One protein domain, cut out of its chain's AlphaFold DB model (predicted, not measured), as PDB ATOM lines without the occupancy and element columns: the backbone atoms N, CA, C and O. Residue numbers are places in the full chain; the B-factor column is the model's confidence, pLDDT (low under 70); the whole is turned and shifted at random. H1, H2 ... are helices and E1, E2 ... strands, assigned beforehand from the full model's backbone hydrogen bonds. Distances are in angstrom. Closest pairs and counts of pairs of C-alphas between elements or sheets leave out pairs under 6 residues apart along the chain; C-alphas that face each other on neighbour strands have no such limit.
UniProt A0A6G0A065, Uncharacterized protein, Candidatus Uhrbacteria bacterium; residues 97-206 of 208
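This is residues 97 to 206 of the 208 residues of an uncharacterized protein of Candidatus Uhrbacteria bacterium (UniProt A0A6G0A065). A twisted antiparallel sheet of seven strands, E3 E4 E5 E9 E8 E7 E6, forms a curved wall, and the small hairpin E1 and E2 lies partly face to face with its E3, E4 and E5 end. H2 packs over the same face of the wall, between E2 and the edge strand E6, with short H1 near E2 and H2. The 110 printed residues hold two named helices and nine named strands, in the order H1, E1 to E9, H2; the class is mixed, helices and strands. The whole is compact, with a radius of gyration of the C-alphas of 12.9 A, and rounded, spanning 34 by 31 by 24 A.

Find C-alpha 99 at (154.697, 132.600, 98.029), where H1, residues 99 to 103, begins. Next come E1, 105 to 109, E2, 114 to 118, E3, 126 to 128, E4, 131 to 134, and E5, 137 to 141. After residues 142 to 150 look for E6, 151 to 155, E7, 158 to 164, 18.1 A long, E8, 169 to 175, 19.3 A, and E9, 178 to 185, 21.3 A, which starts at C-alpha 178 (164.493, 147.078, 73.227). H2, residues 193 to 201, is 12.2 A long and ends at C-alpha 201 (157.902, 135.296, 87.973).

Begin with the large sheet, where E3 E4 E5 and E6 E7 E8 E9 are meanders, each strand the antiparallel neighbour of the one before. E5 of the one meander and E9 of the other are antiparallel neighbours: N 138 and O 184 are 2.8 A apart, within hydrogen-bond range. In the hairpin E8 and E9, look at N 171 and O 183, 2.8 A. With the sheet E1 E2 it makes a sandwich, two sheets face to face, their best planes 24 degrees apart; in the hairpin E1 and E2, N 107 and O 116 are 2.8 A apart. H2 is on the large sheet at a height of 8.1 A, only just over E9, with 3 of its 9 C-alphas falling there, and slantwise to the strands at 35 degrees on the local plane. The closest C-alphas of E2 and H2 are those of Lys 117 and Ala 199, 6.0 A. H1 is close to H2 but not clearly touching, the C-alphas of Thr 101 and Asp 198 being 7.0 A apart. H2 has every O i to N i+4 pair within hydrogen-bond range; H1 has 0 of 1, and 1 of 2 O i to N i+3 pairs.

The C-alphas of Ser 176 and Pro 189 are the two farthest apart, 36.1 A. The printed part has no cut and no long link. Residues 114 to 115 of E2 pair antiparallel with residues 204 to 205. The mean pLDDT of the printed part is 93.6, and no printed residue is under 70.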
ATOM      1  N   ALA A  97     154.940 136.436  91.609       88.69
ATOM      2  CA  ALA A  97     155.821 135.624  92.437       88.69
ATOM      3  C   ALA A  97     155.023 134.775  93.432       88.69
ATOM      4  O   ALA A  97     154.389 135.290  94.359       88.69
ATOM      5  N   ALA A  98     155.074 133.452  93.265       90.81
ATOM      6  CA  ALA A  98     154.410 132.540  94.181       90.81
ATOM      7  C   ALA A  98     155.043 132.625  95.574       90.81
ATOM      8  O   ALA A  98     156.264 132.683  95.720       90.81
ATOM      9  N   ARG A  99     154.225 132.532  96.631       91.31
ATOM     10  CA  ARG A  99     154.697 132.600  98.029       91.31
ATOM     11  C   ARG A  99     155.804 131.588  98.347       91.31
ATOM     12  O   ARG A  99     156.660 131.862  99.179       91.31
ATOM     13  N   ALA A 100     155.812 130.434  97.678       89.62
ATOM     14  CA  ALA A 100     156.846 129.410  97.841       89.62
ATOM     15  C   ALA A 100     158.259 129.909  97.473       89.62
ATOM     16  O   ALA A 100     159.237 129.475  98.081       89.62
ATOM     17  N   THR A 101     158.361 130.859  96.538       94.12
ATOM     18  CA  THR A 101     159.634 131.425  96.060       94.12
ATOM     19  C   THR A 101     160.330 132.322  97.085       94.12
ATOM     20  O   THR A 101     161.506 132.640  96.930       94.12
ATOM     21  N   GLN A 102     159.661 132.710  98.178       93.06
ATOM     22  CA  GLN A 102     160.270 133.553  99.216       93.06
ATOM     23  C   GLN A 102     161.476 132.885  99.901       93.06
ATOM     24  O   GLN A 102     162.366 133.577 100.384       93.06
ATOM     25  N   TYR A 103     161.501 131.550  99.930       93.44
ATOM     26  CA  TYR A 103     162.579 130.751 100.521       93.44
ATOM     27  C   TYR A 103     163.601 130.270  99.488       93.44
ATOM     28  O   TYR A 103     164.533 129.540  99.826       93.44
ATOM     29  N   TRP A 104     163.399 130.614  98.217       96.56
ATOM     30  CA  TRP A 104     164.323 130.262  97.154       96.56
ATOM     31  C   TRP A 104     165.567 131.132  97.238       96.56
ATOM     32  O   TRP A 104     165.524 132.278  97.692       96.56
ATOM     33  N   LYS A 105     166.693 130.573  96.799       95.88
ATOM     34  CA  LYS A 105     167.957 131.298  96.803       95.88
ATOM     35  C   LYS A 105     167.938 132.318  95.672       95.88
ATOM     36  O   LYS A 105     167.692 131.962  94.521       95.88
ATOM     37  N   GLU A 106     168.212 133.571  96.005       96.12
ATOM     38  CA  GLU A 106     168.353 134.645  95.029       96.12
ATOM     39  C   GLU A 106     169.745 134.630  94.391       96.12
ATOM     40  O   GLU A 106     170.765 134.476  95.070       96.12
ATOM     41  N   TRP A 107     169.771 134.794  93.073       96.31
ATOM     42  CA  TRP A 107     170.965 134.901  92.254       96.31
ATOM     43  C   TRP A 107     170.933 136.232  91.512       96.31
ATOM     44  O   TRP A 107     170.032 136.487  90.718       96.31
ATOM     45  N   LEU A 108     171.928 137.071  91.784       95.62
ATOM     46  CA  LEU A 108     172.100 138.384  91.171       95.62
ATOM     47  C   LEU A 108     173.250 138.330  90.169       95.62
ATOM     48  O   LEU A 108     174.375 137.981  90.535       95.62
ATOM     49  N   ASN A 109     172.982 138.674  88.914       95.38
ATOM     50  CA  ASN A 109     174.005 138.880  87.900       95.38
ATOM     51  C   ASN A 109     174.220 140.385  87.707       95.38
ATOM     52  O   ASN A 109     173.395 141.073  87.114       95.38
ATOM     53  N   TYR A 110     175.335 140.899  88.231       91.69
ATOM     54  CA  TYR A 110     175.656 142.326  88.142       91.69
ATOM     55  C   TYR A 110     176.023 142.772  86.727       91.69
ATOM     56  O   TYR A 110     175.648 143.873  86.338       91.69
ATOM     57  N   SER A 111     176.735 141.932  85.968       91.25
ATOM     58  CA  SER A 111     177.197 142.256  84.611       91.25
ATOM     59  C   SER A 111     176.037 142.520  83.656       91.25
ATOM     60  O   SER A 111     176.155 143.372  82.783       91.25
ATOM     61  N   HIS A 112     174.918 141.825  83.868       91.69
ATOM     62  CA  HIS A 112     173.717 141.905  83.034       91.69
ATOM     63  C   HIS A 112     172.518 142.539  83.748       91.69
ATOM     64  O   HIS A 112     171.437 142.651  83.188       91.69
ATOM     65  N   GLY A 113     172.694 142.970  84.998       93.38
ATOM     66  CA  GLY A 113     171.686 143.730  85.731       93.38
ATOM     67  C   GLY A 113     170.371 142.987  85.979       93.38
ATOM     68  O   GLY A 113     169.325 143.623  85.943       93.38
ATOM     69  N   PHE A 114     170.388 141.679  86.247       95.38
ATOM     70  CA  PHE A 114     169.169 140.924  86.571       95.38
ATOM     71  C   PHE A 114     169.290 140.126  87.871       95.38
ATOM     72  O   PHE A 114     170.384 139.719  88.274       95.38
ATOM     73  N   THR A 115     168.151 139.849  88.505       96.56
ATOM     74  CA  THR A 115     168.038 138.854  89.578       96.56
ATOM     75  C   THR A 115     167.029 137.780  89.221       96.56
ATOM     76  O   THR A 115     166.065 138.021  88.498       96.56
ATOM     77  N   VAL A 116     167.256 136.580  89.742       97.06
ATOM     78  CA  VAL A 116     166.318 135.460  89.665       97.06
ATOM     79  C   VAL A 116     166.389 134.659  90.955       97.06
ATOM     80  O   VAL A 116     167.466 134.484  91.532       97.06
ATOM     81  N   LYS A 117     165.259 134.136  91.421       97.25
ATOM     82  CA  LYS A 117     165.231 133.180  92.528       97.25
ATOM     83  C   LYS A 117     165.095 131.775  91.977       97.25
ATOM     84  O   LYS A 117     164.240 131.507  91.140       97.25
ATOM     85  N   LEU A 118     165.926 130.869  92.481       96.25
ATOM     86  CA  LEU A 118     165.918 129.463  92.089       96.25
ATOM     87  C   LEU A 118     165.691 128.561  93.309       96.25
ATOM     88  O   LEU A 118     166.172 128.877  94.406       96.25
ATOM     89  N   PRO A 119     164.994 127.424  93.134       94.44
ATOM     90  CA  PRO A 119     164.819 126.436  94.188       94.44
ATOM     91  C   PRO A 119     166.148 126.047  94.853       94.44
ATOM     92  O   PRO A 119     167.183 125.927  94.197       94.44
ATOM     93  N   THR A 120     166.124 125.805  96.163       90.12
ATOM     94  CA  THR A 120     167.333 125.518  96.960       90.12
ATOM     95  C   THR A 120     168.021 124.198  96.605       90.12
ATOM     96  O   THR A 120     169.181 124.000  96.956       90.12
ATOM     97  N   ASN A 121     167.334 123.301  95.894       88.88
ATOM     98  CA  ASN A 121     167.891 122.053  95.375       88.88
ATOM     99  C   ASN A 121     168.694 122.230  94.069       88.88
ATOM    100  O   ASN A 121     169.323 121.269  93.629       88.88
ATOM    101  N   VAL A 122     168.700 123.422  93.458       91.25
ATOM    102  CA  VAL A 122     169.565 123.742  92.312       91.25
ATOM    103  C   VAL A 122     170.952 124.116  92.840       91.25
ATOM    104  O   VAL A 122     171.123 125.135  93.510       91.25
ATOM    105  N   THR A 123     171.948 123.276  92.564       87.75
ATOM    106  CA  THR A 123     173.307 123.406  93.133       87.75
ATOM    107  C   THR A 123     174.369 123.756  92.094       87.75
ATOM    108  O   THR A 123     175.452 124.215  92.443       87.75
ATOM    109  N   ASP A 124     174.046 123.602  90.819       92.00
ATOM    110  CA  ASP A 124     174.933 123.692  89.663       92.00
ATOM    111  C   ASP A 124     174.880 125.060  88.959       92.00
ATOM    112  O   ASP A 124     175.171 125.173  87.770       92.00
ATOM    113  N   VAL A 125     174.516 126.115  89.691       95.38
ATOM    114  CA  VAL A 125     174.367 127.460  89.123       95.38
ATOM    115  C   VAL A 125     175.735 128.086  88.852       95.38
ATOM    116  O   VAL A 125     176.511 128.360  89.771       95.38
ATOM    117  N   LYS A 126     176.007 128.380  87.582       96.06
ATOM    118  CA  LYS A 126     177.120 129.210  87.119       96.06
ATOM    119  C   LYS A 126     176.597 130.615  86.868       96.06
ATOM    120  O   LYS A 126     175.730 130.808  86.027       96.06
ATOM    121  N   ASN A 127     177.133 131.599  87.578       96.12
ATOM    122  CA  ASN A 127     176.755 132.999  87.425       96.12
ATOM    123  C   ASN A 127     178.017 133.828  87.169       96.12
ATOM    124  O   ASN A 127     178.870 133.931  88.050       96.12
ATOM    125  N   ASN A 128     178.178 134.338  85.949       93.62
ATOM    126  CA  ASN A 128     179.385 135.032  85.501       93.62
ATOM    127  C   ASN A 128     179.060 136.105  84.442       93.62
ATOM    128  O   ASN A 128     177.900 136.391  84.151       93.62
ATOM    129  N   GLU A 129     180.098 136.685  83.839       91.75
ATOM    130  CA  GLU A 129     179.988 137.718  82.799       91.75
ATOM    131  C   GLU A 129     179.274 137.257  81.521       91.75
ATOM    132  O   GLU A 129     178.880 138.085  80.710       91.75
ATOM    133  N   ARG A 130     179.082 135.951  81.309       92.12
ATOM    134  CA  ARG A 130     178.317 135.420  80.168       92.12
ATOM    135  C   ARG A 130     176.828 135.269  80.473       92.12
ATOM    136  O   ARG A 130     176.060 135.045  79.545       92.12
ATOM    137  N   GLY A 131     176.429 135.382  81.739       94.19
ATOM    138  CA  GLY A 131     175.053 135.182  82.179       94.19
ATOM    139  C   GLY A 131     174.935 134.244  83.375       94.19
ATOM    140  O   GLY A 131     175.891 134.005  84.119       94.19
ATOM    141  N   LEU A 132     173.729 133.712  83.545       97.00
ATOM    142  CA  LEU A 132     173.406 132.674  84.513       97.00
ATOM    143  C   LEU A 132     173.061 131.386  83.769       97.00
ATOM    144  O   LEU A 132     172.223 131.392  82.876       97.00
ATOM    145  N   GLU A 133     173.674 130.277  84.160       97.00
ATOM    146  CA  GLU A 133     173.387 128.947  83.629       97.00
ATOM    147  C   GLU A 133     173.209 127.958  84.783       97.00
ATOM    148  O   GLU A 133     174.017 127.907  85.708       97.00
ATOM    149  N   ALA A 134     172.168 127.145  84.707       95.56
ATOM    150  CA  ALA A 134     171.930 125.969  85.527       95.56
ATOM    151  C   ALA A 134     171.338 124.864  84.636       95.56
ATOM    152  O   ALA A 134     170.977 125.121  83.488       95.56
ATOM    153  N   THR A 135     171.190 123.648  85.164       93.19
ATOM    154  CA  THR A 135     170.737 122.456  84.415       93.19
ATOM    155  C   THR A 135     169.496 122.708  83.555       93.19
ATOM    156  O   THR A 135     169.382 122.150  82.470       93.19
ATOM    157  N   TRP A 136     168.558 123.523  84.036       95.44
ATOM    158  CA  TRP A 136     167.258 123.725  83.399       95.44
ATOM    159  C   TRP A 136     166.955 125.188  83.060       95.44
ATOM    160  O   TRP A 136     165.897 125.455  82.509       95.44
ATOM    161  N   ILE A 137     167.838 126.137  83.382       97.06
ATOM    162  CA  ILE A 137     167.623 127.564  83.108       97.06
ATOM    163  C   ILE A 137     168.919 128.226  82.656       97.06
ATOM    164  O   ILE A 137     169.970 128.056  83.268       97.06
ATOM    165  N   SER A 138     168.832 129.013  81.594       97.19
ATOM    166  CA  SER A 138     169.911 129.837  81.065       97.19
ATOM    167  C   SER A 138     169.381 131.245  80.822       97.19
ATOM    168  O   SER A 138     168.368 131.412  80.154       97.19
ATOM    169  N   ILE A 139     170.071 132.257  81.337       97.50
ATOM    170  CA  ILE A 139     169.770 133.674  81.120       97.50
ATOM    171  C   ILE A 139     171.039 134.334  80.602       97.50
ATOM    172  O   ILE A 139     172.055 134.362  81.301       97.50
ATOM    173  N   LYS A 140     170.990 134.848  79.377       95.69
ATOM    174  CA  LYS A 140     172.136 135.436  78.671       95.69
ATOM    175  C   LYS A 140     171.729 136.741  77.993       95.69
ATOM    176  O   LYS A 140     170.537 136.942  77.766       95.69
ATOM    177  N   PRO A 141     172.680 137.616  77.633       94.06
ATOM    178  CA  PRO A 141     172.403 138.728  76.731       94.06
ATOM    179  C   PRO A 141     171.777 138.236  75.431       94.06
ATOM    180  O   PRO A 141     172.178 137.200  74.896       94.06
ATOM    181  N   TYR A 142     170.804 138.979  74.920       93.50
ATOM    182  CA  TYR A 142     170.200 138.664  73.636       93.50
ATOM    183  C   TYR A 142     171.148 139.036  72.491       93.50
ATOM    184  O   TYR A 142     171.632 140.165  72.415       93.50
ATOM    185  N   VAL A 143     171.382 138.099  71.572       89.50
ATOM    186  CA  VAL A 143     172.192 138.322  70.368       89.50
ATOM    187  C   VAL A 143     171.344 137.975  69.153       89.50
ATOM    188  O   VAL A 143     171.330 136.821  68.774       89.50
ATOM    189  N   ASN A 144     170.628 138.950  68.575       85.81
ATOM    190  CA  ASN A 144     169.839 138.883  67.322       85.81
ATOM    191  C   ASN A 144     169.477 137.478  66.780       85.81
ATOM    192  O   ASN A 144     169.688 137.177  65.605       85.81
ATOM    193  N   GLU A 145     168.897 136.636  67.630       80.31
ATOM    194  CA  GLU A 145     168.524 135.265  67.302       80.31
ATOM    195  C   GLU A 145     167.041 135.254  66.919       80.31
ATOM    196  O   GLU A 145     166.205 135.716  67.700       80.31
ATOM    197  N   PRO A 146     166.669 134.770  65.721       82.75
ATOM    198  CA  PRO A 146     165.267 134.690  65.346       82.75
ATOM    199  C   PRO A 146     164.559 133.679  66.252       82.75
ATOM    200  O   PRO A 146     164.895 132.496  66.255       82.75
ATOM    201  N   ILE A 147     163.561 134.146  67.000       87.94
ATOM    202  CA  ILE A 147     162.714 133.298  67.842       87.94
ATOM    203  C   ILE A 147     161.258 133.384  67.387       87.94
ATOM    204  O   ILE A 147     160.775 134.455  67.012       87.94
ATOM    205  N   ALA A 148     160.559 132.251  67.426       90.06
ATOM    206  CA  ALA A 148     159.114 132.229  67.242       90.06
ATOM    207  C   ALA A 148     158.436 132.948  68.419       90.06
ATOM    208  O   ALA A 148     158.860 132.798  69.566       90.06
ATOM    209  N   LEU A 149     157.406 133.745  68.125       92.12
ATOM    210  CA  LEU A 149     156.653 134.519  69.113       92.12
ATOM    211  C   LEU A 149     155.219 133.988  69.161       92.12
ATOM    212  O   LEU A 149     154.396 134.318  68.312       92.12
ATOM    213  N   GLU A 150     154.942 133.149  70.149       94.00
ATOM    214  CA  GLU A 150     153.655 132.467  70.328       94.00
ATOM    215  C   GLU A 150     153.066 132.729  71.716       94.00
ATOM    216  O   GLU A 150     151.854 132.868  71.872       94.00
ATOM    217  N   THR A 151     153.938 132.858  72.714       95.00
ATOM    218  CA  THR A 151     153.592 133.010  74.123       95.00
ATOM    219  C   THR A 151     154.203 134.288  74.674       95.00
ATOM    220  O   THR A 151     155.349 134.638  74.368       95.00
ATOM    221  N   ALA A 152     153.437 134.972  75.520       96.06
ATOM    222  CA  ALA A 152     153.834 136.225  76.135       96.06
ATOM    223  C   ALA A 152     153.533 136.221  77.638       96.06
ATOM    224  O   ALA A 152     152.417 135.898  78.047       96.06
ATOM    225  N   TYR A 153     154.509 136.641  78.441       97.44
ATOM    226  CA  TYR A 153     154.353 136.846  79.878       97.44
ATOM    227  C   TYR A 153     154.786 138.251  80.287       97.44
ATOM    228  O   TYR A 153     155.705 138.816  79.700       97.44
ATOM    229  N   VAL A 154     154.172 138.801  81.330       96.25
ATOM    230  CA  VAL A 154     154.633 140.035  81.977       96.25
ATOM    231  C   VAL A 154     155.280 139.693  83.308       96.25
ATOM    232  O   VAL A 154     154.656 139.058  84.158       96.25
ATOM    233  N   VAL A 155     156.512 140.160  83.503       94.81
ATOM    234  CA  VAL A 155     157.258 140.023  84.757       94.81
ATOM    235  C   VAL A 155     157.932 141.343  85.087       94.81
ATOM    236  O   VAL A 155     158.677 141.880  84.272       94.81
ATOM    237  N   SER A 156     157.691 141.865  86.291       89.88
ATOM    238  CA  SER A 156     158.342 143.092  86.780       89.88
ATOM    239  C   SER A 156     158.245 144.266  85.786       89.88
ATOM    240  O   SER A 156     159.206 144.999  85.577       89.88
ATOM    241  N   GLY A 157     157.091 144.407  85.118       88.69
ATOM    242  CA  GLY A 157     156.842 145.452  84.115       88.69
ATOM    243  C   GLY A 157     157.517 145.238  82.755       88.69
ATOM    244  O   GLY A 157     157.403 146.098  81.885       88.69
ATOM    245  N   LYS A 158     158.198 144.108  82.547       93.56
ATOM    246  CA  LYS A 158     158.867 143.747  81.292       93.56
ATOM    247  C   LYS A 158     158.170 142.554  80.652       93.56
ATOM    248  O   LYS A 158     157.510 141.761  81.325       93.56
ATOM    249  N   LEU A 159     158.304 142.454  79.340       95.38
ATOM    250  CA  LEU A 159     157.616 141.468  78.529       95.38
ATOM    251  C   LEU A 159     158.572 140.323  78.189       95.38
ATOM    252  O   LEU A 159     159.646 140.542  77.636       95.38
ATOM    253  N   LEU A 160     158.190 139.096  78.512       96.69
ATOM    254  CA  LEU A 160     158.846 137.879  78.049       96.69
ATOM    255  C   LEU A 160     158.090 137.382  76.823       96.69
ATOM    256  O   LEU A 160     156.950 136.944  76.952       96.69
ATOM    257  N   LEU A 161     158.710 137.450  75.648       95.81
ATOM    258  CA  LEU A 161     158.114 136.985  74.396       95.81
ATOM    259  C   LEU A 161     158.882 135.817  73.824       95.81
ATOM    260  O   LEU A 161     160.103 135.876  73.717       95.81
ATOM    261  N   GLY A 162     158.179 134.790  73.382       95.62
ATOM    262  CA  GLY A 162     158.829 133.694  72.692       95.62
ATOM    263  C   GLY A 162     157.913 132.507  72.521       95.62
ATOM    264  O   GLY A 162     156.724 132.680  72.269       95.62
ATOM    265  N   PHE A 163     158.451 131.307  72.657       95.12
ATOM    266  CA  PHE A 163     157.692 130.085  72.437       95.12
ATOM    267  C   PHE A 163     157.986 129.050  73.513       95.12
ATOM    268  O   PHE A 163     158.995 129.094  74.223       95.12
ATOM    269  N   LYS A 164     157.070 128.095  73.610       94.69
ATOM    270  CA  LYS A 164     157.122 126.987  74.550       94.69
ATOM    271  C   LYS A 164     156.987 125.685  73.769       94.69
ATOM    272  O   LYS A 164     155.967 125.465  73.126       94.69
ATOM    273  N   SER A 165     157.985 124.812  73.870       93.31
ATOM    274  CA  SER A 165     157.917 123.436  73.371       93.31
ATOM    275  C   SER A 165     158.150 122.425  74.498       93.31
ATOM    276  O   SER A 165     158.392 122.790  75.653       93.31
ATOM    277  N   GLU A 166     158.061 121.136  74.171       90.88
ATOM    278  CA  GLU A 166     158.412 120.053  75.099       90.88
ATOM    279  C   GLU A 166     159.921 120.000  75.396       90.88
ATOM    280  O   GLU A 166     160.320 119.538  76.463       90.88
ATOM    281  N   GLU A 167     160.757 120.501  74.482       92.19
ATOM    282  CA  GLU A 167     162.221 120.452  74.592       92.19
ATOM    283  C   GLU A 167     162.805 121.686  75.282       92.19
ATOM    284  O   GLU A 167     163.758 121.581  76.057       92.19
ATOM    285  N   ALA A 168     162.258 122.865  74.986       94.75
ATOM    286  CA  ALA A 168     162.746 124.122  75.527       94.75
ATOM    287  C   ALA A 168     161.673 125.208  75.482       94.75
ATOM    288  O   ALA A 168     160.825 125.257  74.591       94.75
ATOM    289  N   TRP A 169     161.725 126.111  76.451       96.94
ATOM    290  CA  TRP A 169     160.976 127.356  76.417       96.94
ATOM    291  C   TRP A 169     161.981 128.476  76.238       96.94
ATOM    292  O   TRP A 169     162.930 128.577  77.013       96.94
ATOM    293  N   ILE A 170     161.799 129.291  75.212       96.94
ATOM    294  CA  ILE A 170     162.751 130.335  74.853       96.94
ATOM    295  C   ILE A 170     161.992 131.643  74.827       96.94
ATOM    296  O   ILE A 170     161.049 131.786  74.054       96.94
ATOM    297  N   PHE A 171     162.422 132.593  75.651       97.00
ATOM    298  CA  PHE A 171     161.834 133.920  75.738       97.00
ATOM    299  C   PHE A 171     162.910 134.983  75.606       97.00
ATOM    300  O   PHE A 171     163.943 134.923  76.268       97.00
ATOM    301  N   ARG A 172     162.643 136.010  74.811       96.00
ATOM    302  CA  ARG A 172     163.390 137.261  74.864       96.00
ATOM    303  C   ARG A 172     162.730 138.216  75.854       96.00
ATOM    304  O   ARG A 172     161.504 138.297  75.920       96.00
ATOM    305  N   VAL A 173     163.544 138.959  76.591       95.69
ATOM    306  CA  VAL A 173     163.095 140.023  77.492       95.69
ATOM    307  C   VAL A 173     163.032 141.317  76.700       95.69
ATOM    308  O   VAL A 173     164.062 141.800  76.226       95.69
ATOM    309  N   GLN A 174     161.835 141.876  76.581       93.81
ATOM    310  CA  GLN A 174     161.556 143.093  75.841       93.81
ATOM    311  C   GLN A 174     160.998 144.187  76.763       93.81
ATOM    312  O   GLN A 174     160.168 143.934  77.641       93.81
ATOM    313  N   SER A 175     161.487 145.409  76.572       92.19
ATOM    314  CA  SER A 175     160.981 146.614  77.225       92.19
ATOM    315  C   SER A 175     161.300 147.841  76.378       92.19
ATOM    316  O   SER A 175     162.440 148.025  75.953       92.19
ATOM    317  N   SER A 176     160.316 148.714  76.163       88.12
ATOM    318  CA  SER A 176     160.498 149.998  75.466       88.12
ATOM    319  C   SER A 176     161.089 149.859  74.054       88.12
ATOM    320  O   SER A 176     161.937 150.652  73.640       88.12
ATOM    321  N   ALA A 177     160.626 148.848  73.319       84.75
ATOM    322  CA  ALA A 177     161.085 148.399  72.006       84.75
ATOM    323  C   ALA A 177     162.527 147.864  71.962       84.75
ATOM    324  O   ALA A 177     163.049 147.601  70.880       84.75
ATOM    325  N   ASN A 178     163.158 147.652  73.119       89.81
ATOM    326  CA  ASN A 178     164.493 147.078  73.227       89.81
ATOM    327  C   ASN A 178     164.422 145.643  73.742       89.81
ATOM    328  O   ASN A 178     163.663 145.332  74.661       89.81
ATOM    329  N   ILE A 179     165.249 144.774  73.165       92.50
ATOM    330  CA  ILE A 179     165.413 143.389  73.602       92.50
ATOM    331  C   ILE A 179     166.759 143.286  74.317       92.50
ATOM    332  O   ILE A 179     167.778 143.671  73.751       92.50
ATOM    333  N   SER A 180     166.763 142.775  75.547       93.81
ATOM    334  CA  SER A 180     167.957 142.785  76.408       93.81
ATOM    335  C   SER A 180     168.535 141.393  76.661       93.81
ATOM    336  O   SER A 180     169.738 141.180  76.529       93.81
ATOM    337  N   HIS A 181     167.681 140.424  76.989       95.62
ATOM    338  CA  HIS A 181     168.108 139.098  77.431       95.62
ATOM    339  C   HIS A 181     167.360 137.990  76.703       95.62
ATOM    340  O   HIS A 181     166.226 138.176  76.265       95.62
ATOM    341  N   LEU A 182     167.987 136.822  76.643       96.50
ATOM    342  CA  LEU A 182     167.379 135.556  76.277       96.50
ATOM    343  C   LEU A 182     167.298 134.675  77.526       96.50
ATOM    344  O   LEU A 182     168.308 134.423  78.188       96.50
ATOM    345  N   VAL A 183     166.094 134.217  77.837       97.44
ATOM    346  CA  VAL A 183     165.790 133.274  78.907       97.44
ATOM    347  C   VAL A 183     165.383 131.957  78.265       97.44
ATOM    348  O   VAL A 183     164.358 131.879  77.593       97.44
ATOM    349  N   THR A 184     166.174 130.921  78.499       97.38
ATOM    350  CA  THR A 184     165.912 129.568  78.019       97.38
ATOM    351  C   THR A 184     165.669 128.650  79.202       97.38
ATOM    352  O   THR A 184     166.480 128.604  80.127       97.38
ATOM    353  N   LEU A 185     164.572 127.902  79.166       97.50
ATOM    354  CA  LEU A 185     164.220 126.892  80.155       97.50
ATOM    355  C   LEU A 185     164.189 125.528  79.479       97.50
ATOM    356  O   LEU A 185     163.581 125.378  78.425       97.50
ATOM    357  N   TYR A 186     164.811 124.536  80.097       95.69
ATOM    358  CA  TYR A 186     164.816 123.157  79.627       95.69
ATOM    359  C   TYR A 186     163.972 122.322  80.589       95.69
ATOM    360  O   TYR A 186     164.376 122.144  81.745       95.69
ATOM    361  N   PRO A 187     162.802 121.817  80.168       92.56
ATOM    362  CA  PRO A 187     162.007 120.922  80.992       92.56
ATOM    363  C   PRO A 187     162.841 119.709  81.420       92.56
ATOM    364  O   PRO A 187     163.511 119.069  80.612       92.56
ATOM    365  N   THR A 188     162.811 119.374  82.709       90.94
ATOM    366  CA  THR A 188     163.473 118.170  83.231       90.94
ATOM    367  C   THR A 188     162.507 117.396  84.122       90.94
ATOM    368  O   THR A 188     161.617 118.003  84.717       90.94
ATOM    369  N   PRO A 189     162.698 116.080  84.333       87.56
ATOM    370  CA  PRO A 189     161.819 115.297  85.209       87.56
ATOM    371  C   PRO A 189     161.722 115.818  86.653       87.56
ATOM    372  O   PRO A 189     160.801 115.463  87.382       87.56
ATOM    373  N   ARG A 190     162.688 116.638  87.092       86.56
ATOM    374  CA  ARG A 190     162.748 117.215  88.444       86.56
ATOM    375  C   ARG A 190     162.190 118.636  88.530       86.56
ATOM    376  O   ARG A 190     162.020 119.136  89.638       86.56
ATOM    377  N   VAL A 191     161.936 119.287  87.396       91.00
ATOM    378  CA  VAL A 191     161.506 120.686  87.327       91.00
ATOM    379  C   VAL A 191     160.191 120.745  86.572       91.00
ATOM    380  O   VAL A 191     160.132 120.557  85.362       91.00
ATOM    381  N   THR A 192     159.122 120.996  87.320       92.31
ATOM    382  CA  THR A 192     157.780 121.109  86.748       92.31
ATOM    383  C   THR A 192     157.611 122.433  86.008       92.31
ATOM    384  O   THR A 192     158.283 123.416  86.321       92.31
ATOM    385  N   GLU A 193     156.644 122.494  85.096       94.19
ATOM    386  CA  GLU A 193     156.207 123.749  84.471       94.19
ATOM    387  C   GLU A 193     155.895 124.832  85.509       94.19
ATOM    388  O   GLU A 193     156.351 125.964  85.374       94.19
ATOM    389  N   LYS A 194     155.222 124.469  86.605       94.31
ATOM    390  CA  LYS A 194     154.972 125.399  87.705       94.31
ATOM    391  C   LYS A 194     156.269 125.972  88.279       94.31
ATOM    392  O   LYS A 194     156.354 127.167  88.510       94.31
ATOM    393  N   THR A 195     157.288 125.141  88.487       94.69
ATOM    394  CA  THR A 195     158.597 125.591  88.988       94.69
ATOM    395  C   THR A 195     159.278 126.553  88.015       94.69
ATOM    396  O   THR A 195     159.888 127.526  88.451       94.69
ATOM    397  N   MET A 196     159.155 126.297  86.710       95.88
ATOM    398  CA  MET A 196     159.681 127.171  85.661       95.88
ATOM    399  C   MET A 196     158.973 128.531  85.656       95.88
ATOM    400  O   MET A 196     159.645 129.560  85.709       95.88
ATOM    401  N   LEU A 197     157.637 128.545  85.679       96.56
ATOM    402  CA  LEU A 197     156.833 129.770  85.758       96.56
ATOM    403  C   LEU A 197     157.085 130.543  87.060       96.56
ATOM    404  O   LEU A 197     157.266 131.759  87.027       96.56
ATOM    405  N   ASP A 198     157.173 129.845  88.194       96.62
ATOM    406  CA  ASP A 198     157.498 130.441  89.492       96.62
ATOM    407  C   ASP A 198     158.885 131.109  89.448       96.62
ATOM    408  O   ASP A 198     159.041 132.227  89.935       96.62
ATOM    409  N   ALA A 199     159.890 130.496  88.815       96.56
ATOM    410  CA  ALA A 199     161.202 131.126  88.657       96.56
ATOM    411  C   ALA A 199     161.165 132.335  87.721       96.56
ATOM    412  O   ALA A 199     161.695 133.387  88.086       96.56
ATOM    413  N   LEU A 200     160.494 132.223  86.567       97.12
ATOM    414  CA  LEU A 200     160.288 133.353  85.659       97.12
ATOM    415  C   LEU A 200     159.631 134.526  86.382       97.12
ATOM    416  O   LEU A 200     160.091 135.649  86.242       97.12
ATOM    417  N   SER A 201     158.620 134.268  87.214       96.94
ATOM    418  CA  SER A 201     157.902 135.296  87.973       96.94
ATOM    419  C   SER A 201     158.770 136.051  88.988       96.94
ATOM    420  O   SER A 201     158.390 137.125  89.451       96.94
ATOM    421  N   THR A 202     159.936 135.501  89.344       97.06
ATOM    422  CA  THR A 202     160.899 136.146  90.248       97.06
ATOM    423  C   THR A 202     161.950 136.975  89.523       97.06
ATOM    424  O   THR A 202     162.776 137.598  90.190       97.06
ATOM    425  N   LEU A 203     161.947 136.972  88.186       96.69
ATOM    426  CA  LEU A 203     162.894 137.759  87.415       96.69
ATOM    427  C   LEU A 203     162.676 139.243  87.680       96.69
ATOM    428  O   LEU A 203     161.578 139.786  87.525       96.69
ATOM    429  N   THR A 204     163.758 139.917  88.035       95.12
ATOM    430  CA  THR A 204     163.810 141.372  88.018       95.12
ATOM    431  C   THR A 204     164.983 141.796  87.159       95.12
ATOM    432  O   THR A 204     166.005 141.114  87.098       95.12
ATOM    433  N   PHE A 205     164.824 142.917  86.473       91.88
ATOM    434  CA  PHE A 205     165.867 143.493  85.643       91.88
ATOM    435  C   PHE A 205     166.006 144.948  86.050       91.88
ATOM    436  O   PHE A 205     165.008 145.621  86.315       91.88
ATOM    437  N   ARG A 206     167.241 145.422  86.109       87.62
ATOM    438  CA  ARG A 206     167.559 146.814  86.365       87.62
ATOM    439  C   ARG A 206     166.986 147.661  85.232       87.62
ATOM    440  O   ARG A 206     167.096 147.293  84.064       87.62
TER     441      ARG A 206